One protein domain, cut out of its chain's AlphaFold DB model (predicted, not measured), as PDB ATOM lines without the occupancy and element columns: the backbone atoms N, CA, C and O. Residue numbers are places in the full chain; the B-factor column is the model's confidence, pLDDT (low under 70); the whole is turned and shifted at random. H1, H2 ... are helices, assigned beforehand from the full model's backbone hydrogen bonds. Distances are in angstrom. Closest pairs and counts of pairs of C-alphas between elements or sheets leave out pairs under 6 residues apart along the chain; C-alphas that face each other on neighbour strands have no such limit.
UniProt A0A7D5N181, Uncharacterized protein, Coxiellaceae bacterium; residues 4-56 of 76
ATOM      1  N   ALA A   4      93.374 -18.255 -57.510       94.56
ATOM      2  CA  ALA A   4      92.970 -19.163 -58.575       94.56
ATOM      3  C   ALA A   4      94.169 -19.836 -59.264       94.56
ATOM      4  O   ALA A   4      94.178 -21.050 -59.459       94.56
ATOM      5  N   GLN A   5      95.209 -19.061 -59.584       96.06
ATOM      6  CA  GLN A   5      96.442 -19.593 -60.171       96.06
ATOM      7  C   GLN A   5      97.143 -20.560 -59.211       96.06
ATOM      8  O   GLN A   5      97.553 -21.644 -59.625       96.06
ATOM      9  N   VAL A   6      97.231 -20.196 -57.926       95.81
ATOM     10  CA  VAL A   6      97.820 -21.048 -56.880       95.81
ATOM     11  C   VAL A   6      97.055 -22.365 -56.769       95.81
ATOM     12  O   VAL A   6      97.663 -23.432 -56.774       95.81
ATOM     13  N   ALA A   7      95.726 -22.305 -56.711       94.62
ATOM     14  CA  ALA A   7      94.867 -23.466 -56.541       94.62
ATOM     15  C   ALA A   7      95.006 -24.455 -57.710       94.62
ATOM     16  O   ALA A   7      95.273 -25.637 -57.496       94.62
ATOM     17  N   ILE A   8      94.919 -23.975 -58.953       95.81
ATOM     18  CA  ILE A   8      95.081 -24.833 -60.134       95.81
ATOM     19  C   ILE A   8      96.500 -25.404 -60.218       95.81
ATOM     20  O   ILE A   8      96.668 -26.593 -60.483       95.81
ATOM     21  N   ALA A   9      97.530 -24.602 -59.943       95.62
ATOM     22  CA  ALA A   9      98.904 -25.095 -59.931       95.62
ATOM     23  C   ALA A   9      99.127 -26.153 -58.838       95.62
ATOM     24  O   ALA A   9      99.843 -27.131 -59.059       95.62
ATOM     25  N   LEU A  10      98.488 -25.999 -57.675       95.81
ATOM     26  CA  LEU A  10      98.530 -26.978 -56.593       95.81
ATOM     27  C   LEU A  10      97.854 -28.290 -57.009       95.81
ATOM     28  O   LEU A  10      98.388 -29.363 -56.732       95.81
ATOM     29  N   GLN A  11      96.731 -28.220 -57.722       94.81
ATOM     30  CA  GLN A  11      96.064 -29.393 -58.282       94.81
ATOM     31  C   GLN A  11      96.930 -30.103 -59.325       94.81
ATOM     32  O   GLN A  11      97.126 -31.314 -59.240       94.81
ATOM     33  N   GLN A  12      97.500 -29.358 -60.273       94.25
ATOM     34  CA  GLN A  12      98.379 -29.903 -61.315       94.25
ATOM     35  C   GLN A  12      99.649 -30.527 -60.734       94.25
ATOM     36  O   GLN A  12     100.135 -31.538 -61.236       94.25
ATOM     37  N   ALA A  13     100.183 -29.953 -59.655       95.88
ATOM     38  CA  ALA A  13     101.317 -30.524 -58.949       95.88
ATOM     39  C   ALA A  13     100.953 -31.813 -58.193       95.88
ATOM     40  O   ALA A  13     101.860 -32.594 -57.911       95.88
ATOM     41  N   ASN A  14      99.674 -32.050 -57.884       96.00
ATOM     42  CA  ASN A  14      99.212 -33.147 -57.032       96.00
ATOM     43  C   ASN A  14      97.958 -33.855 -57.590       96.00
ATOM     44  O   ASN A  14      96.961 -33.964 -56.876       96.00
ATOM     45  N   PRO A  15      97.973 -34.392 -58.826       91.50
ATOM     46  CA  PRO A  15      96.767 -34.936 -59.459       91.50
ATOM     47  C   PRO A  15      96.134 -36.097 -58.672       91.50
ATOM     48  O   PRO A  15      94.918 -36.244 -58.656       91.50
ATOM     49  N   GLY A  16      96.934 -36.895 -57.953       92.69
ATOM     50  CA  GLY A  16      96.434 -38.001 -57.127       92.69
ATOM     51  C   GLY A  16      95.753 -37.575 -55.817       92.69
ATOM     52  O   GLY A  16      95.015 -38.374 -55.228       92.69
ATOM     53  N   ALA A  17      95.972 -36.334 -55.371       94.56
ATOM     54  CA  ALA A  17      95.442 -35.825 -54.109       94.56
ATOM     55  C   ALA A  17      93.995 -35.325 -54.218       94.56
ATOM     56  O   ALA A  17      93.322 -35.203 -53.198       94.56
ATOM     57  N   PHE A  18      93.509 -35.077 -55.436       94.25
ATOM     58  CA  PHE A  18      92.168 -34.560 -55.697       94.25
ATOM     59  C   PHE A  18      91.284 -35.633 -56.344       94.25
ATOM     60  O   PHE A  18      91.715 -36.382 -57.218       94.25
ATOM     61  N   THR A  19      90.033 -35.736 -55.911       90.31
ATOM     62  CA  THR A  19      89.015 -36.593 -56.525       90.31
ATOM     63  C   THR A  19      88.346 -35.876 -57.692       90.31
ATOM     64  O   THR A  19      88.256 -34.648 -57.724       90.31
ATOM     65  N   ALA A  20      87.892 -36.654 -58.681       86.00
ATOM     66  CA  ALA A  20      87.129 -36.166 -59.834       86.00
ATOM     67  C   ALA A  20      87.783 -34.996 -60.606       86.00
ATOM     68  O   ALA A  20      87.081 -34.221 -61.252       86.00
ATOM     69  N   ASN A  21      89.114 -34.851 -60.530       86.69
ATOM     70  CA  ASN A  21      89.860 -33.713 -61.084       86.69
ATOM     71  C   ASN A  21      89.284 -32.348 -60.660       86.69
ATOM     72  O   ASN A  21      89.258 -31.395 -61.440       86.69
ATOM     73  N   ASN A  22      88.817 -32.254 -59.412       91.50
ATOM     74  CA  ASN A  22      88.195 -31.060 -58.857       91.50
ATOM     75  C   ASN A  22      89.021 -30.487 -57.705       91.50
ATOM     76  O   ASN A  22      89.434 -31.229 -56.817       91.50
ATOM     77  N   ILE A  23      89.223 -29.171 -57.684       91.50
ATOM     78  CA  ILE A  23      89.968 -28.486 -56.626       91.50
ATOM     79  C   ILE A  23      89.312 -28.661 -55.249       91.50
ATOM     80  O   ILE A  23      90.007 -28.716 -54.238       91.50
ATOM     81  N   ASN A  24      87.990 -28.844 -55.215       90.12
ATOM     82  CA  ASN A  24      87.227 -29.105 -53.992       90.12
ATOM     83  C   ASN A  24      87.306 -30.575 -53.545       90.12
ATOM     84  O   ASN A  24      86.861 -30.920 -52.456       90.12
ATOM     85  N   GLY A  25      87.870 -31.456 -54.374       90.94
ATOM     86  CA  GLY A  25      87.971 -32.891 -54.129       90.94
ATOM     87  C   GLY A  25      89.200 -33.311 -53.322       90.94
ATOM     88  O   GLY A  25      89.672 -34.432 -53.497       90.94
ATOM     89  N   LEU A  26      89.785 -32.435 -52.501       92.50
ATOM     90  CA  LEU A  26      91.011 -32.753 -51.768       92.50
ATOM     91  C   LEU A  26      90.784 -33.918 -50.788       92.50
ATOM     92  O   LEU A  26      89.930 -33.855 -49.904       92.50
ATOM     93  N   LYS A  27      91.571 -34.986 -50.935       92.06
ATOM     94  CA  LYS A  27      91.515 -36.161 -50.060       92.06
ATOM     95  C   LYS A  27      92.206 -35.881 -48.725       92.06
ATOM     96  O   LYS A  27      93.237 -35.210 -48.659       92.06
ATOM     97  N   ILE A  28      91.680 -36.483 -47.665       91.75
ATOM     98  CA  ILE A  28      92.251 -36.401 -46.319       91.75
ATOM     99  C   ILE A  28      93.595 -37.150 -46.271       91.75
ATOM    100  O   ILE A  28      93.788 -38.164 -46.947       91.75
ATOM    101  N   GLY A  29      94.543 -36.629 -45.485       92.94
ATOM    102  CA  GLY A  29      95.837 -37.272 -45.219       92.94
ATOM    103  C   GLY A  29      96.849 -37.211 -46.368       92.94
ATOM    104  O   GLY A  29      97.918 -37.811 -46.268       92.94
ATOM    105  N   GLN A  30      96.547 -36.502 -47.458       93.19
ATOM    106  CA  GLN A  30      97.478 -36.366 -48.575       93.19
ATOM    107  C   GLN A  30      98.606 -35.390 -48.246       93.19
ATOM    108  O   GLN A  30      98.377 -34.290 -47.745       93.19
ATOM    109  N   LYS A  31      99.835 -35.772 -48.597       93.75
ATOM    110  CA  LYS A  31     100.974 -34.853 -48.611       93.75
ATOM    111  C   LYS A  31     100.974 -34.108 -49.939       93.75
ATOM    112  O   LYS A  31     101.026 -34.736 -50.995       93.75
ATOM    113  N   LEU A  32     100.917 -32.780 -49.881       93.81
ATOM    114  CA  LEU A  32     100.904 -31.931 -51.067       93.81
ATOM    115  C   LEU A  32     102.302 -31.398 -51.367       93.81
ATOM    116  O   LEU A  32     102.984 -30.854 -50.501       93.81
ATOM    117  N   ARG A  33     102.709 -31.510 -52.628       95.56
ATOM    118  CA  ARG A  33     103.854 -30.800 -53.184       95.56
ATOM    119  C   ARG A  33     103.446 -29.369 -53.504       95.56
ATOM    120  O   ARG A  33     102.525 -29.146 -54.290       95.56
ATOM    121  N   VAL A  34     104.161 -28.408 -52.934       94.75
ATOM    122  CA  VAL A  34     103.956 -26.989 -53.233       94.75
ATOM    123  C   VAL A  34     104.521 -26.685 -54.631       94.75
ATOM    124  O   VAL A  34     105.679 -27.021 -54.897       94.75
ATOM    125  N   PRO A  35     103.729 -26.105 -55.553       93.38
ATOM    126  CA  PRO A  35     104.207 -25.728 -56.880       93.38
ATOM    127  C   PRO A  35     105.193 -24.552 -56.813       93.38
ATOM    128  O   PRO A  35     105.154 -23.732 -55.898       93.38
ATOM    129  N   THR A  36     106.066 -24.436 -57.814       96.19
ATOM    130  CA  THR A  36     106.981 -23.291 -57.930       96.19
ATOM    131  C   THR A  36     106.243 -22.028 -58.387       96.19
ATOM    132  O   THR A  36     105.194 -22.107 -59.027       96.19
ATOM    133  N   LEU A  37     106.826 -20.848 -58.136       93.62
ATOM    134  CA  LEU A  37     106.301 -19.573 -58.655       93.62
ATOM    135  C   LEU A  37     106.123 -19.613 -60.179       93.62
ATOM    136  O   LEU A  37     105.070 -19.239 -60.688       93.62
ATOM    137  N   ALA A  38     107.115 -20.142 -60.901       93.81
ATOM    138  CA  ALA A  38     107.044 -20.287 -62.351       93.81
ATOM    139  C   ALA A  38     105.855 -21.156 -62.789       93.81
ATOM    140  O   ALA A  38     105.169 -20.800 -63.740       93.81
ATOM    141  N   ALA A  39     105.570 -22.259 -62.084       91.88
ATOM    142  CA  ALA A  39     104.417 -23.109 -62.377       91.88
ATOM    143  C   ALA A  39     103.085 -22.372 -62.165       91.88
ATOM    144  O   ALA A  39     102.188 -22.497 -62.993       91.88
ATOM    145  N   MET A  40     102.976 -21.551 -61.116       93.31
ATOM    146  CA  MET A  40     101.784 -20.725 -60.875       93.31
ATOM    147  C   MET A  40     101.601 -19.628 -61.935       93.31
ATOM    148  O   MET A  40     100.472 -19.285 -62.278       93.31
ATOM    149  N   HIS A  41     102.695 -19.113 -62.501       94.12
ATOM    150  CA  HIS A  41     102.674 -18.103 -63.562       94.12
ATOM    151  C   HIS A  41     102.464 -18.659 -64.979       94.12
ATOM    152  O   HIS A  41     102.253 -17.867 -65.893       94.12
ATOM    153  N   ARG A  42     102.487 -19.986 -65.185       92.50
ATOM    154  CA  ARG A  42     102.270 -20.595 -66.515       92.50
ATOM    155  C   ARG A  42     100.893 -20.315 -67.107       92.50
ATOM    156  O   ARG A  42     100.727 -20.423 -68.315       92.50
ATOM    157  N   MET A  43      99.920 -20.012 -66.262       92.06
ATOM    158  CA  MET A  43      98.541 -19.758 -66.646       92.06
ATOM    159  C   MET A  43      98.180 -18.328 -66.276       92.06
ATOM    160  O   MET A  43      98.595 -17.839 -65.225       92.06
ATOM    161  N   THR A  44      97.383 -17.655 -67.097       95.50
ATOM    162  CA  THR A  44      96.900 -16.308 -66.785       95.50
ATOM    163  C   THR A  44      95.834 -16.335 -65.677       95.50
ATOM    164  O   THR A  44      95.166 -17.351 -65.470       95.50
ATOM    165  N   PRO A  45      95.616 -15.227 -64.944       95.25
ATOM    166  CA  PRO A  45      94.551 -15.155 -63.943       95.25
ATOM    167  C   PRO A  45      93.157 -15.494 -64.496       95.25
ATOM    168  O   PRO A  45      92.385 -16.181 -63.830       95.25
ATOM    169  N   THR A  46      92.853 -15.049 -65.718       96.19
ATOM    170  CA  THR A  46      91.556 -15.268 -66.376       96.19
ATOM    171  C   THR A  46      91.330 -16.739 -66.720       96.19
ATOM    172  O   THR A  46      90.251 -17.281 -66.472       96.19
ATOM    173  N   GLU A  47      92.353 -17.415 -67.245       95.75
ATOM    174  CA  GLU A  47      92.293 -18.855 -67.514       95.75
ATOM    175  C   GLU A  47      92.114 -19.649 -66.219       95.75
ATOM    176  O   GLU A  47      91.279 -20.552 -66.165       95.75
ATOM    177  N   ALA A  48      92.832 -19.266 -65.158       95.44
ATOM    178  CA  ALA A  48      92.721 -19.898 -63.847       95.44
ATOM    179  C   ALA A  48      91.298 -19.820 -63.299       95.44
ATOM    180  O   ALA A  48      90.739 -20.825 -62.854       95.44
ATOM    181  N   GLN A  49      90.701 -18.631 -63.376       96.38
ATOM    182  CA  GLN A  49      89.334 -18.408 -62.932       96.38
ATOM    183  C   GLN A  49      88.345 -19.239 -63.752       96.38
ATOM    184  O   GLN A  49      87.525 -19.958 -63.188       96.38
ATOM    185  N   THR A  50      88.506 -19.245 -65.076       96.44
ATOM    186  CA  THR A  50      87.676 -20.053 -65.980       96.44
ATOM    187  C   THR A  50      87.742 -21.546 -65.638       96.44
ATOM    188  O   THR A  50      86.731 -22.248 -65.701       96.44
ATOM    189  N   MET A  51      88.918 -22.065 -65.269       94.69
ATOM    190  CA  MET A  51      89.062 -23.460 -64.843       94.69
ATOM    191  C   MET A  51      88.357 -23.732 -63.514       94.69
ATOM    192  O   MET A  51      87.671 -24.746 -63.400       94.69
ATOM    193  N   ILE A  52      88.484 -22.834 -62.535       94.44
ATOM    194  CA  ILE A  52      87.779 -22.952 -61.252       94.44
ATOM    195  C   ILE A  52      86.269 -22.944 -61.462       94.44
ATOM    196  O   ILE A  52      85.577 -23.799 -60.915       94.44
ATOM    197  N   ASP A  53      85.755 -22.048 -62.296       94.81
ATOM    198  CA  ASP A  53      84.321 -21.951 -62.563       94.81
ATOM    199  C   ASP A  53      83.791 -23.232 -63.224       94.81
ATOM    200  O   ASP A  53      82.760 -23.770 -62.808       94.81
ATOM    201  N   LYS A  54      84.540 -23.796 -64.184       94.25
ATOM    202  CA  LYS A  54      84.228 -25.099 -64.797       94.25
ATOM    203  C   LYS A  54      84.212 -26.229 -63.768       94.25
ATOM    204  O   LYS A  54      83.280 -27.035 -63.756       94.25
ATOM    205  N   GLN A  55      85.216 -26.291 -62.894       94.06
ATOM    206  CA  GLN A  55      85.288 -27.306 -61.843       94.06
ATOM    207  C   GLN A  55      84.148 -27.142 -60.827       94.06
ATOM    208  O   GLN A  55      83.511 -28.126 -60.449       94.06
ATOM    209  N   ASN A  56      83.812 -25.915 -60.438       92.81
ATOM    210  CA  ASN A  56      82.692 -25.630 -59.542       92.81
ATOM    211  C   ASN A  56      81.351 -26.044 -60.155       92.81
ATOM    212  O   ASN A  56      80.515 -26.633 -59.468       92.81
TER     213      ASN A  56
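What this domain is: This is residues 4 to 56 of the 76 residues of an uncharacterized protein of Coxiellaceae bacterium (UniProt A0A7D5N181). Helix H1 has H2 packed on one side and H3 on another, and H1 and H3 spread from near their first residues as a wide V. A long loop, residues 14 to 36, sweeps away from H1 and returns to H2, and the outline of the whole is flat. The 53 printed residues hold three named helices, in the order H1, H2, H3, and no named strand; the class is all helix. The whole is compact, with a radius of gyration of the C-alphas of 10.7 A and spans of 30 by 24 by 11 A.

Where its parts are: Find C-alpha 4 at (92.970, -19.163, -58.575); from there H1, residues 4 to 13, runs 14.1 A. Next comes H2, residues 37 to 41, 6.3 A long. H3, residues 45 to 56, runs 16.4 A to C-alpha 56 at (82.692, -25.630, -59.542).

How they stand to each other: H1 touches H2, closest at the C-alphas of Ala 9 and Met 40, 5.3 A apart. H1 touches H3, closest at the C-alphas of Gln 5 and Ala 48, 5.2 A. H1 and H3 run the same way at a steep tilt of 69.9 degrees, only just short of about perpendicular. H2 and H3 are apart. In H1, H2 and H3 every O i to N i+4 pair is within hydrogen-bond range.

The domain as a whole: Look for the farthest C-alphas at Gly 29 and Thr 46, 30.8 A apart. The printed part has no cut; the link from H1 to H2 is long, that from H2 to H3 tight. No printed residue is under pLDDT 70.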